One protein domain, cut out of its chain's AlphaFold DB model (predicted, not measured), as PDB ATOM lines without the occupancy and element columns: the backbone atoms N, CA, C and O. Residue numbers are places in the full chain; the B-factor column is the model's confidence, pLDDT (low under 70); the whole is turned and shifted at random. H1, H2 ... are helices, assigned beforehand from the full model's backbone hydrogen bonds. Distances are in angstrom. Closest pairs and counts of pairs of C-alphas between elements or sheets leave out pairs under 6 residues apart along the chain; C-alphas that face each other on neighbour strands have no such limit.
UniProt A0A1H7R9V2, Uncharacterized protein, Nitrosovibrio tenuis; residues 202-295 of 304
ATOM      1  N   ARG A 202     114.080 -17.627 -66.534       67.06
ATOM      2  CA  ARG A 202     113.678 -19.044 -66.432       67.06
ATOM      3  C   ARG A 202     113.246 -19.424 -65.018       67.06
ATOM      4  O   ARG A 202     112.269 -20.155 -64.853       67.06
ATOM      5  N   ALA A 203     113.929 -18.907 -63.995       75.25
ATOM      6  CA  ALA A 203     113.526 -19.106 -62.604       75.25
ATOM      7  C   ALA A 203     112.159 -18.457 -62.310       75.25
ATOM      8  O   ALA A 203     111.302 -19.087 -61.689       75.25
ATOM      9  N   THR A 204     111.917 -17.245 -62.814       80.38
ATOM     10  CA  THR A 204     110.640 -16.528 -62.692       80.38
ATOM     11  C   THR A 204     109.526 -17.258 -63.435       80.38
ATOM     12  O   THR A 204     108.496 -17.531 -62.832       80.38
ATOM     13  N   GLN A 205     109.744 -17.684 -64.682       82.75
ATOM     14  CA  GLN A 205     108.767 -18.473 -65.442       82.75
ATOM     15  C   GLN A 205     108.447 -19.807 -64.753       82.75
ATOM     16  O   GLN A 205     107.285 -20.198 -64.658       82.75
ATOM     17  N   THR A 206     109.456 -20.489 -64.201       86.00
ATOM     18  CA  THR A 206     109.252 -21.729 -63.436       86.00
ATOM     19  C   THR A 206     108.439 -21.465 -62.168       86.00
ATOM     20  O   THR A 206     107.519 -22.219 -61.850       86.00
ATOM     21  N   ARG A 207     108.726 -20.366 -61.455       85.44
ATOM     22  CA  ARG A 207     107.979 -19.946 -60.263       85.44
ATOM     23  C   ARG A 207     106.536 -19.578 -60.596       85.44
ATOM     24  O   ARG A 207     105.633 -19.961 -59.858       85.44
ATOM     25  N   GLU A 208     106.308 -18.874 -61.700       90.06
ATOM     26  CA  GLU A 208     104.970 -18.530 -62.181       90.06
ATOM     27  C   GLU A 208     104.178 -19.763 -62.597       90.06
ATOM     28  O   GLU A 208     103.010 -19.882 -62.237       90.06
ATOM     29  N   ARG A 209     104.810 -20.712 -63.293       90.31
ATOM     30  CA  ARG A 209     104.177 -21.982 -63.652       90.31
ATOM     31  C   ARG A 209     103.762 -22.758 -62.404       90.31
ATOM     32  O   ARG A 209     102.585 -23.062 -62.252       90.31
ATOM     33  N   LYS A 210     104.685 -22.955 -61.453       90.75
ATOM     34  CA  LYS A 210     104.384 -23.596 -60.161       90.75
ATOM     35  C   LYS A 210     103.274 -22.866 -59.393       90.75
ATOM     36  O   LYS A 210     102.429 -23.511 -58.777       90.75
ATOM     37  N   LYS A 211     103.257 -21.529 -59.424       93.31
ATOM     38  CA  LYS A 211     102.182 -20.714 -58.836       93.31
ATOM     39  C   LYS A 211     100.833 -21.019 -59.498       93.31
ATOM     40  O   LYS A 211      99.861 -21.255 -58.785       93.31
ATOM     41  N   ARG A 212     100.766 -21.024 -60.834       93.12
ATOM     42  CA  ARG A 212      99.532 -21.315 -61.586       93.12
ATOM     43  C   ARG A 212      99.013 -22.715 -61.274       93.12
ATOM     44  O   ARG A 212      97.835 -22.850 -60.965       93.12
ATOM     45  N   ASP A 213      99.890 -23.716 -61.251       92.81
ATOM     46  CA  ASP A 213      99.515 -25.099 -60.937       92.81
ATOM     47  C   ASP A 213      98.900 -25.213 -59.529       92.81
ATOM     48  O   ASP A 213      97.874 -25.868 -59.341       92.81
ATOM     49  N   LYS A 214      99.468 -24.502 -58.542       93.62
ATOM     50  CA  LYS A 214      98.929 -24.435 -57.171       93.62
ATOM     51  C   LYS A 214      97.562 -23.749 -57.113       93.62
ATOM     52  O   LYS A 214      96.670 -24.237 -56.426       93.62
ATOM     53  N   ILE A 215      97.374 -22.653 -57.848       94.94
ATOM     54  CA  ILE A 215      96.079 -21.957 -57.936       94.94
ATOM     55  C   ILE A 215      95.015 -22.853 -58.578       94.94
ATOM     56  O   ILE A 215      93.890 -22.914 -58.087       94.94
ATOM     57  N   VAL A 216      95.364 -23.575 -59.645       95.44
ATOM     58  CA  VAL A 216      94.456 -24.531 -60.295       95.44
ATOM     59  C   VAL A 216      94.063 -25.647 -59.326       95.44
ATOM     60  O   VAL A 216      92.877 -25.954 -59.206       95.44
ATOM     61  N   ALA A 217      95.023 -26.208 -58.587       95.12
ATOM     62  CA  ALA A 217      94.744 -27.225 -57.575       95.12
ATOM     63  C   ALA A 217      93.828 -26.701 -56.455       95.12
ATOM     64  O   ALA A 217      92.896 -27.397 -56.061       95.12
ATOM     65  N   LEU A 218      94.038 -25.468 -55.981       95.56
ATOM     66  CA  LEU A 218      93.182 -24.833 -54.971       95.56
ATOM     67  C   LEU A 218      91.747 -24.637 -55.468       95.56
ATOM     68  O   LEU A 218      90.806 -24.978 -54.758       95.56
ATOM     69  N   LYS A 219      91.568 -24.142 -56.699       96.31
ATOM     70  CA  LYS A 219      90.237 -24.001 -57.309       96.31
ATOM     71  C   LYS A 219      89.528 -25.347 -57.434       96.31
ATOM     72  O   LYS A 219      88.344 -25.445 -57.130       96.31
ATOM     73  N   LYS A 220      90.260 -26.388 -57.835       96.31
ATOM     74  CA  LYS A 220      89.718 -27.745 -57.917       96.31
ATOM     75  C   LYS A 220      89.302 -28.267 -56.539       96.31
ATOM     76  O   LYS A 220      88.195 -28.761 -56.390       96.31
ATOM     77  N   PHE A 221      90.150 -28.094 -55.527       96.19
ATOM     78  CA  PHE A 221      89.831 -28.483 -54.154       96.19
ATOM     79  C   PHE A 221      88.571 -27.791 -53.617       96.19
ATOM     80  O   PHE A 221      87.754 -28.447 -52.981       96.19
ATOM     81  N   LEU A 222      88.388 -26.495 -53.888       95.94
ATOM     82  CA  LEU A 222      87.175 -25.767 -53.498       95.94
ATOM     83  C   LEU A 222      85.925 -26.312 -54.178       95.94
ATOM     84  O   LEU A 222      84.921 -26.521 -53.505       95.94
ATOM     85  N   ALA A 223      85.997 -26.559 -55.489       95.44
ATOM     86  CA  ALA A 223      84.886 -27.136 -56.235       95.44
ATOM     87  C   ALA A 223      84.501 -28.508 -55.657       95.44
ATOM     88  O   ALA A 223      83.328 -28.739 -55.359       95.44
ATOM     89  N   ASP A 224      85.498 -29.363 -55.398       95.94
ATOM     90  CA  ASP A 224      85.311 -30.678 -54.780       95.94
ATOM     91  C   ASP A 224      84.702 -30.557 -53.368       95.94
ATOM     92  O   ASP A 224      83.809 -31.322 -52.995       95.94
ATOM     93  N   ALA A 225      85.178 -29.606 -52.557       95.44
ATOM     94  CA  ALA A 225      84.686 -29.375 -51.200       95.44
ATOM     95  C   ALA A 225      83.236 -28.874 -51.198       95.44
ATOM     96  O   ALA A 225      82.418 -29.388 -50.435       95.44
ATOM     97  N   GLY A 226      82.904 -27.930 -52.082       94.69
ATOM     98  CA  GLY A 226      81.554 -27.398 -52.233       94.69
ATOM     99  C   GLY A 226      80.564 -28.440 -52.743       94.69
ATOM    100  O   GLY A 226      79.447 -28.526 -52.239       94.69
ATOM    101  N   GLU A 227      80.966 -29.291 -53.691       95.81
ATOM    102  CA  GLU A 227      80.139 -30.412 -54.146       95.81
ATOM    103  C   GLU A 227      79.864 -31.411 -53.013       95.81
ATOM    104  O   GLU A 227      78.715 -31.784 -52.772       95.81
ATOM    105  N   ARG A 228      80.900 -31.789 -52.256       95.19
ATOM    106  CA  ARG A 228      80.755 -32.689 -51.103       95.19
ATOM    107  C   ARG A 228      79.886 -32.086 -50.003       95.19
ATOM    108  O   ARG A 228      79.082 -32.810 -49.424       95.19
ATOM    109  N   ALA A 229      80.031 -30.793 -49.726       94.19
ATOM    110  CA  ALA A 229      79.207 -30.087 -48.751       94.19
ATOM    111  C   ALA A 229      77.729 -30.101 -49.159       94.19
ATOM    112  O   ALA A 229      76.891 -30.502 -48.353       94.19
ATOM    113  N   ARG A 230      77.423 -29.794 -50.429       93.88
ATOM    114  CA  ARG A 230      76.057 -29.886 -50.971       93.88
ATOM    115  C   ARG A 230      75.483 -31.295 -50.845       93.88
ATOM    116  O   ARG A 230      74.360 -31.451 -50.379       93.88
ATOM    117  N   ASN A 231      76.264 -32.321 -51.183       94.19
ATOM    118  CA  ASN A 231      75.837 -33.720 -51.064       94.19
ATOM    119  C   ASN A 231      75.606 -34.154 -49.608       94.19
ATOM    120  O   ASN A 231      74.795 -35.037 -49.351       94.19
ATOM    121  N   ALA A 232      76.303 -33.534 -48.656       93.38
ATOM    122  CA  ALA A 232      76.115 -33.753 -47.225       93.38
ATOM    123  C   ALA A 232      75.005 -32.875 -46.611       93.38
ATOM    124  O   ALA A 232      74.786 -32.946 -45.403       93.38
ATOM    125  N   GLY A 233      74.325 -32.040 -47.408       93.88
ATOM    126  CA  GLY A 233      73.309 -31.100 -46.921       93.88
ATOM    127  C   GLY A 233      73.878 -29.966 -46.062       93.88
ATOM    128  O   GLY A 233      73.179 -29.442 -45.197       93.88
ATOM    129  N   LEU A 234      75.149 -29.609 -46.257       91.88
ATOM    130  CA  LEU A 234      75.822 -28.530 -45.540       91.88
ATOM    131  C   LEU A 234      75.801 -27.235 -46.357       91.88
ATOM    132  O   LEU A 234      76.009 -27.252 -47.572       91.88
ATOM    133  N   ASP A 235      75.605 -26.114 -45.666       87.44
ATOM    134  CA  ASP A 235      75.694 -24.779 -46.255       87.44
ATOM    135  C   ASP A 235      77.164 -24.430 -46.551       87.44
ATOM    136  O   ASP A 235      78.006 -24.404 -45.647       87.44
ATOM    137  N   TRP A 236      77.483 -24.224 -47.830       93.25
ATOM    138  CA  TRP A 236      78.837 -23.949 -48.306       93.25
ATOM    139  C   TRP A 236      78.889 -22.603 -49.019       93.25
ATOM    140  O   TRP A 236      78.385 -22.457 -50.132       93.25
ATOM    141  N   ASP A 237      79.573 -21.651 -48.388       93.31
ATOM    142  CA  ASP A 237      79.845 -20.325 -48.935       93.31
ATOM    143  C   ASP A 237      81.360 -20.114 -49.082       93.31
ATOM    144  O   ASP A 237      82.106 -20.095 -48.098       93.31
ATOM    145  N   GLU A 238      81.821 -19.917 -50.320       90.88
ATOM    146  CA  GLU A 238      83.228 -19.640 -50.643       90.88
ATOM    147  C   GLU A 238      83.721 -18.294 -50.073       90.88
ATOM    148  O   GLU A 238      84.929 -18.079 -49.925       90.88
ATOM    149  N   GLN A 239      82.798 -17.392 -49.719       94.12
ATOM    150  CA  GLN A 239      83.083 -16.108 -49.076       94.12
ATOM    151  C   GLN A 239      83.031 -16.169 -47.540       94.12
ATOM    152  O   GLN A 239      83.352 -15.178 -46.875       94.12
ATOM    153  N   ALA A 240      82.656 -17.305 -46.952       93.62
ATOM    154  CA  ALA A 240      82.531 -17.447 -45.505       93.62
ATOM    155  C   ALA A 240      82.802 -18.881 -45.025       93.62
ATOM    156  O   ALA A 240      82.070 -19.415 -44.187       93.62
ATOM    157  N   ILE A 241      83.889 -19.499 -45.505       93.00
ATOM    158  CA  ILE A 241      84.195 -20.900 -45.187       93.00
ATOM    159  C   ILE A 241      84.395 -21.055 -43.661       93.00
ATOM    160  O   ILE A 241      85.234 -20.354 -43.079       93.00
ATOM    161  N   PRO A 242      83.652 -21.953 -42.980       91.75
ATOM    162  CA  PRO A 242      83.619 -22.044 -41.519       91.75
ATOM    163  C   PRO A 242      84.750 -22.918 -40.941       91.75
ATOM    164  O   PRO A 242      84.506 -23.783 -40.101       91.75
ATOM    165  N   VAL A 243      85.987 -22.693 -41.385       93.12
ATOM    166  CA  VAL A 243      87.205 -23.389 -40.921       93.12
ATOM    167  C   VAL A 243      88.334 -22.389 -40.693       93.12
ATOM    168  O   VAL A 243      88.295 -21.281 -41.235       93.12
ATOM    169  N   THR A 244      89.350 -22.762 -39.913       93.62
ATOM    170  CA  THR A 244      90.566 -21.939 -39.841       93.62
ATOM    171  C   THR A 244      91.408 -22.105 -41.112       93.62
ATOM    172  O   THR A 244      91.279 -23.082 -41.854       93.62
ATOM    173  N   LYS A 245      92.280 -21.132 -41.397       93.75
ATOM    174  CA  LYS A 245      93.180 -21.199 -42.561       93.75
ATOM    175  C   LYS A 245      94.117 -22.403 -42.493       93.75
ATOM    176  O   LYS A 245      94.319 -23.066 -43.506       93.75
ATOM    177  N   ASP A 246      94.652 -22.683 -41.308       92.00
ATOM    178  CA  ASP A 246      95.596 -23.780 -41.084       92.00
ATOM    179  C   ASP A 246      94.924 -25.132 -41.310       92.00
ATOM    180  O   ASP A 246      95.443 -25.986 -42.021       92.00
ATOM    181  N   GLU A 247      93.702 -25.273 -40.803       92.56
ATOM    182  CA  GLU A 247      92.836 -26.422 -41.038       92.56
ATOM    183  C   GLU A 247      92.545 -26.650 -42.527       92.56
ATOM    184  O   GLU A 247      92.585 -27.782 -43.013       92.56
ATOM    185  N   PHE A 248      92.255 -25.580 -43.271       94.81
ATOM    186  CA  PHE A 248      92.052 -25.671 -44.716       94.81
ATOM    187  C   PHE A 248      93.335 -26.112 -45.423       94.81
ATOM    188  O   PHE A 248      93.292 -27.012 -46.265       94.81
ATOM    189  N   LEU A 249      94.470 -25.487 -45.094       94.12
ATOM    190  CA  LEU A 249      95.769 -25.802 -45.686       94.12
ATOM    191  C   LEU A 249      96.162 -27.258 -45.422       94.12
ATOM    192  O   LEU A 249      96.668 -27.929 -46.320       94.12
ATOM    193  N   GLU A 250      95.899 -27.759 -44.217       92.31
ATOM    194  CA  GLU A 250      96.180 -29.137 -43.826       92.31
ATOM    195  C   GLU A 250      95.383 -30.135 -44.677       92.31
ATOM    196  O   GLU A 250      95.961 -31.038 -45.291       92.31
ATOM    197  N   VAL A 251      94.061 -29.947 -44.786       93.62
ATOM    198  CA  VAL A 251      93.204 -30.825 -45.599       93.62
ATOM    199  C   VAL A 251      93.575 -30.732 -47.082       93.62
ATOM    200  O   VAL A 251      93.642 -31.758 -47.765       93.62
ATOM    201  N   PHE A 252      93.886 -29.531 -47.577       94.81
ATOM    202  CA  PHE A 252      94.341 -29.321 -48.951       94.81
ATOM    203  C   PHE A 252      95.638 -30.090 -49.250       94.81
ATOM    204  O   PHE A 252      95.687 -30.865 -50.208       94.81
ATOM    205  N   CYS A 253      96.669 -29.932 -48.414       92.44
ATOM    206  CA  CYS A 253      97.955 -30.613 -48.582       92.44
ATOM    207  C   CYS A 253      97.810 -32.141 -48.522       92.44
ATOM    208  O   CYS A 253      98.502 -32.854 -49.249       92.44
ATOM    209  N   ARG A 254      96.881 -32.648 -47.702       91.31
ATOM    210  CA  ARG A 254      96.568 -34.082 -47.635       91.31
ATOM    211  C   ARG A 254      95.944 -34.605 -48.931       91.31
ATOM    212  O   ARG A 254      96.275 -35.710 -49.353       91.31
ATOM    213  N   GLN A 255      95.056 -33.834 -49.557       91.94
ATOM    214  CA  GLN A 255      94.366 -34.244 -50.784       91.94
ATOM    215  C   GLN A 255      95.231 -34.061 -52.045       91.94
ATOM    216  O   GLN A 255      95.080 -34.811 -53.012       91.94
ATOM    217  N   TYR A 256      96.163 -33.103 -52.031       91.69
ATOM    218  CA  TYR A 256      97.034 -32.761 -53.158       91.69
ATOM    219  C   TYR A 256      98.529 -32.894 -52.796       91.69
ATOM    220  O   TYR A 256      99.274 -31.918 -52.852       91.69
ATOM    221  N   PRO A 257      99.040 -34.107 -52.501       88.12
ATOM    222  CA  PRO A 257     100.424 -34.290 -52.041       88.12
ATOM    223  C   PRO A 257     101.484 -33.933 -53.100       88.12
ATOM    224  O   PRO A 257     102.637 -33.678 -52.766       88.12
ATOM    225  N   LYS A 258     101.108 -33.907 -54.390       83.75
ATOM    226  CA  LYS A 258     102.006 -33.546 -55.503       83.75
ATOM    227  C   LYS A 258     102.272 -32.044 -55.601       83.75
ATOM    228  O   LYS A 258     103.253 -31.646 -56.224       83.75
ATOM    229  N   THR A 259     101.415 -31.201 -55.026       81.62
ATOM    230  CA  THR A 259     101.736 -29.780 -54.910       81.62
ATOM    231  C   THR A 259     102.728 -29.639 -53.763       81.62
ATOM    232  O   THR A 259     102.332 -29.790 -52.613       81.62
ATOM    233  N   GLU A 260     104.013 -29.404 -54.070       72.69
ATOM    234  CA  GLU A 260     105.057 -29.092 -53.075       72.69
ATOM    235  C   GLU A 260     104.480 -28.224 -51.947       72.69
ATOM    236  O   GLU A 260     103.823 -27.219 -52.264       72.69
ATOM    237  N   GLN A 261     104.742 -28.598 -50.684       80.50
ATOM    238  CA  GLN A 261     104.185 -27.955 -49.487       80.50
ATOM    239  C   GLN A 261     104.112 -26.434 -49.672       80.50
ATOM    240  O   GLN A 261     105.116 -25.748 -49.891       80.50
ATOM    241  N   ILE A 262     102.888 -25.907 -49.692       89.25
ATOM    242  CA  ILE A 262     102.665 -24.473 -49.840       89.25
ATOM    243  C   ILE A 262     102.925 -23.850 -48.472       89.25
ATOM    244  O   ILE A 262     102.184 -24.109 -47.533       89.25
ATOM    245  N   GLY A 263     103.970 -23.028 -48.351       90.88
ATOM    246  CA  GLY A 263     104.187 -22.253 -47.127       90.88
ATOM    247  C   GLY A 263     103.014 -21.303 -46.855       90.88
ATOM    248  O   GLY A 263     102.424 -20.777 -47.807       90.88
ATOM    249  N   ALA A 264     102.710 -21.056 -45.578       91.06
ATOM    250  CA  ALA A 264     101.556 -20.267 -45.129       91.06
ATOM    251  C   ALA A 264     101.432 -18.907 -45.851       91.06
ATOM    252  O   ALA A 264     100.372 -18.580 -46.380       91.06
ATOM    253  N   ASP A 265     102.536 -18.174 -46.019       91.50
ATOM    254  CA  ASP A 265     102.547 -16.869 -46.705       91.50
ATOM    255  C   ASP A 265     102.201 -16.941 -48.200       91.50
ATOM    256  O   ASP A 265     101.703 -15.988 -48.809       91.50
ATOM    257  N   SER A 266     102.550 -18.050 -48.854       93.06
ATOM    258  CA  SER A 266     102.213 -18.256 -50.266       93.06
ATOM    259  C   SER A 266     100.752 -18.661 -50.401       93.06
ATOM    260  O   SER A 266     100.059 -18.149 -51.275       93.06
ATOM    261  N   PHE A 267     100.282 -19.516 -49.494       95.06
ATOM    262  CA  PHE A 267      98.890 -19.933 -49.411       95.06
ATOM    263  C   PHE A 267      97.953 -18.739 -49.183       95.06
ATOM    264  O   PHE A 267      97.002 -18.562 -49.940       95.06
ATOM    265  N   ASP A 268      98.290 -17.847 -48.250       95.06
ATOM    266  CA  ASP A 268      97.527 -16.626 -47.976       95.06
ATOM    267  C   ASP A 268      97.400 -15.710 -49.197       95.06
ATOM    268  O   ASP A 268      96.338 -15.135 -49.451       95.06
ATOM    269  N   ARG A 269      98.472 -15.585 -49.987       95.25
ATOM    270  CA  ARG A 269      98.437 -14.834 -51.247       95.25
ATOM    271  C   ARG A 269      97.534 -15.502 -52.278       95.25
ATOM    272  O   ARG A 269      96.756 -14.806 -52.921       95.25
ATOM    273  N   TYR A 270      97.606 -16.825 -52.418       95.50
ATOM    274  CA  TYR A 270      96.800 -17.559 -53.398       95.50
ATOM    275  C   TYR A 270      95.309 -17.553 -53.052       95.50
ATOM    276  O   TYR A 270      94.489 -17.346 -53.938       95.50
ATOM    277  N   ILE A 271      94.950 -17.699 -51.775       95.12
ATOM    278  CA  ILE A 271      93.565 -17.569 -51.295       95.12
ATOM    279  C   ILE A 271      93.001 -16.194 -51.645       95.12
ATOM    280  O   ILE A 271      91.907 -16.105 -52.200       95.12
ATOM    281  N   LYS A 272      93.756 -15.126 -51.348       94.62
ATOM    282  CA  LYS A 272      93.354 -13.751 -51.674       94.62
ATOM    283  C   LYS A 272      93.179 -13.556 -53.180       94.62
ATOM    284  O   LYS A 272      92.214 -12.929 -53.592       94.62
ATOM    285  N   GLU A 273      94.079 -14.114 -53.987       95.75
ATOM    286  CA  GLU A 273      94.029 -14.048 -55.455       95.75
ATOM    287  C   GLU A 273      92.827 -14.799 -56.048       95.75
ATOM    288  O   GLU A 273      92.269 -14.367 -57.052       95.75
ATOM    289  N   ILE A 274      92.400 -15.899 -55.422       95.31
ATOM    290  CA  ILE A 274      91.207 -16.660 -55.825       95.31
ATOM    291  C   ILE A 274      89.918 -16.030 -55.260       95.31
ATOM    292  O   ILE A 274      88.833 -16.323 -55.751       95.31
ATOM    293  N   GLY A 275      90.023 -15.134 -54.274       95.25
ATOM    294  CA  GLY A 275      88.884 -14.448 -53.660       95.25
ATOM    295  C   GLY A 275      88.201 -15.238 -52.542       95.25
ATOM    296  O   GLY A 275      87.052 -14.952 -52.220       95.25
ATOM    297  N   ILE A 276      88.882 -16.216 -51.943       94.38
ATOM    298  CA  ILE A 276      88.345 -17.034 -50.846       94.38
ATOM    299  C   ILE A 276      88.378 -16.233 -49.542       94.38
ATOM    300  O   ILE A 276      89.371 -15.563 -49.237       94.38
ATOM    301  N   LYS A 277      87.330 -16.355 -48.726       95.06
ATOM    302  CA  LYS A 277      87.278 -15.753 -47.390       95.06
ATOM    303  C   LYS A 277      86.833 -16.774 -46.348       95.06
ATOM    304  O   LYS A 277      86.007 -17.646 -46.602       95.06
ATOM    305  N   PHE A 278      87.402 -16.644 -45.155       93.81
ATOM    306  CA  PHE A 278      87.097 -17.494 -44.008       93.81
ATOM    307  C   PHE A 278      86.221 -16.734 -43.023       93.81
ATOM    308  O   PHE A 278      86.393 -15.526 -42.828       93.81
ATOM    309  N   LYS A 279      85.301 -17.444 -42.373       91.69
ATOM    310  CA  LYS A 279      84.422 -16.856 -41.362       91.69
ATOM    311  C   LYS A 279      85.240 -16.381 -40.153       91.69
ATOM    312  O   LYS A 279      86.079 -17.110 -39.626       91.69
ATOM    313  N   HIS A 280      84.997 -15.152 -39.700       88.06
ATOM    314  CA  HIS A 280      85.704 -14.585 -38.549       88.06
ATOM    315  C   HIS A 280      85.298 -15.280 -37.236       88.06
ATOM    316  O   HIS A 280      84.162 -15.729 -37.086       88.06
ATOM    317  N   GLY A 281      86.224 -15.368 -36.274       81.19
ATOM    318  CA  GLY A 281      85.953 -15.920 -34.939       81.19
ATOM    319  C   GLY A 281      85.792 -17.446 -34.867       81.19
ATOM    320  O   GLY A 281      85.391 -17.970 -33.826       81.19
ATOM    321  N   VAL A 282      86.107 -18.180 -35.938       80.69
ATOM    322  CA  VAL A 282      86.145 -19.648 -35.908       80.69
ATOM    323  C   VAL A 282      87.365 -20.087 -35.094       80.69
ATOM    324  O   VAL A 282      88.502 -19.931 -35.527       80.69
ATOM    325  N   LYS A 283      87.132 -20.611 -33.887       79.25
ATOM    326  CA  LYS A 283      88.161 -21.318 -33.106       79.25
ATOM    327  C   LYS A 283      88.391 -22.700 -33.714       79.25
ATOM    328  O   LYS A 283      87.459 -23.244 -34.302       79.25
ATOM    329  N   HIS A 284      89.577 -23.279 -33.523       73.50
ATOM    330  CA  HIS A 284      89.825 -24.685 -33.852       73.50
ATOM    331  C   HIS A 284      88.719 -25.561 -33.260       73.50
ATOM    332  O   HIS A 284      88.493 -25.559 -32.047       73.50
ATOM    333  N   LYS A 285      87.986 -26.266 -34.124       69.94
ATOM    334  CA  LYS A 285      86.884 -27.136 -33.708       69.94
ATOM    335  C   LYS A 285      87.318 -28.584 -33.865       69.94
ATOM    336  O   LYS A 285      87.758 -28.990 -34.934       69.94
ATOM    337  N   LEU A 286      87.055 -29.394 -32.838       66.94
ATOM    338  CA  LEU A 286      87.166 -30.862 -32.908       66.94
ATOM    339  C   LEU A 286      86.333 -31.455 -34.068       66.94
ATOM    340  O   LEU A 286      86.661 -32.516 -34.594       66.94
ATOM    341  N   ASN A 287      85.301 -30.729 -34.512       69.44
ATOM    342  CA  ASN A 287      84.453 -31.046 -35.661       69.44
ATOM    343  C   ASN A 287      84.699 -30.085 -36.829       69.44
ATOM    344  O   ASN A 287      83.820 -29.314 -37.216       69.44
ATOM    345  N   ASN A 288      85.907 -30.111 -37.379       84.12
ATOM    346  CA  ASN A 288      86.204 -29.399 -38.611       84.12
ATOM    347  C   ASN A 288      85.448 -30.042 -39.787       84.12
ATOM    348  O   ASN A 288      85.641 -31.213 -40.130       84.12
ATOM    349  N   MET A 289      84.592 -29.230 -40.402       87.38
ATOM    350  CA  MET A 289      83.727 -29.601 -41.514       87.38
ATOM    351  C   MET A 289      84.507 -30.167 -42.709       87.38
ATOM    352  O   MET A 289      84.119 -31.195 -43.256       87.38
ATOM    353  N   LEU A 290      85.641 -29.565 -43.084       90.50
ATOM    354  CA  LEU A 290      86.474 -30.074 -44.178       90.50
ATOM    355  C   LEU A 290      87.035 -31.458 -43.860       90.50
ATOM    356  O   LEU A 290      86.994 -32.346 -44.708       90.50
ATOM    357  N   PHE A 291      87.489 -31.695 -42.628       89.38
ATOM    358  CA  PHE A 291      87.914 -33.042 -42.252       89.38
ATOM    359  C   PHE A 291      86.773 -34.046 -42.363       89.38
ATOM    360  O   PHE A 291      87.016 -35.159 -42.806       89.38
ATOM    361  N   GLN A 292      85.538 -33.691 -42.008       89.50
ATOM    362  CA  GLN A 292      84.396 -34.598 -42.165       89.50
ATOM    363  C   GLN A 292      84.105 -34.903 -43.643       89.50
ATOM    364  O   GLN A 292      83.938 -36.069 -43.998       89.50
ATOM    365  N   LEU A 293      84.145 -33.887 -44.511       90.62
ATOM    366  CA  LEU A 293      83.900 -34.025 -45.953       90.62
ATOM    367  C   LEU A 293      84.953 -34.878 -46.680       90.62
ATOM    368  O   LEU A 293      84.639 -35.549 -47.669       90.62
ATOM    369  N   PHE A 294      86.195 -34.869 -46.189       90.12
ATOM    370  CA  PHE A 294      87.317 -35.588 -46.797       90.12
ATOM    371  C   PHE A 294      87.770 -36.835 -46.006       90.12
ATOM    372  O   PHE A 294      88.559 -37.621 -46.527       90.12
ATOM    373  N   LYS A 295      87.239 -37.097 -44.799       83.75
ATOM    374  CA  LYS A 295      87.512 -38.322 -44.008       83.75
ATOM    375  C   LYS A 295      86.988 -39.594 -44.676       83.75
ATOM    376  O   LYS A 295      87.558 -40.661 -44.472       83.75
TER     377      LYS A 295
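What this domain is: This is residues 202 to 295 of the 304 residues of an uncharacterized protein of Nitrosovibrio tenuis (UniProt A0A1H7R9V2). One long helix, H1, runs the length of the domain, with three short helices gathered to one side of it and its first residues, 202 to 209, sticking out alone. Of the short helices, H2 and H4 are side by side and lie crosswise to H1, while H3 stands about perpendicular to H2. The printed part has 94 residues with four named helices in the order H1, H2, H3, H4 and no named strand, an all helix domain. It is compact, with a radius of gyration of the C-alphas of 13.6 A, yet elongated, spanning 46 by 26 by 21 A.

Where its parts are: H1 is residues 202 to 231, 43.4 A long, from C-alpha 202 at (113.678, -19.044, -66.432) to C-alpha 231 at (75.837, -33.720, -51.064). H2 is residues 245 to 255, 15.5 A long. H3 is residues 264 to 274, 15.3 A long. H4 is residues 289 to 295, 9.8 A long, ending with C-alpha 295 at (87.512, -38.322, -44.008).

How they stand to each other: With residues 215 to 219 alone, H1 only just touches H3, with 3 pairs of C-alphas within 8 A; the closest C-alphas, of Ile 215 and Tyr 270, are 6.4 A apart. With residues 225 to 229 alone, H1 touches H4, about perpendicular at 85 degrees; the closest C-alphas, of Arg 228 and Leu 293, are 6.2 A apart. H1 and H2 are close but not clearly touching, Phe 221 and Phe 252 having the closest C-alphas, 6.9 A apart. H2 touches H4 at a shallow tilt of 17 degrees, the same way, closest at the C-alphas of Val 251 and Phe 291, 6.6 A. H3 and H4 are apart. In H1, H2, H3 and H4 every O i to N i+4 pair is within hydrogen-bond range.

The domain as a whole: The C-alphas farthest apart, of Arg 202 and Gly 233, are 46.4 A apart. The printed part has no cut. The links from H1 to H2 and from H3 to H4 are long, with 13 and 14 residues. Residues 202 and 285 to 287 have pLDDT under 70.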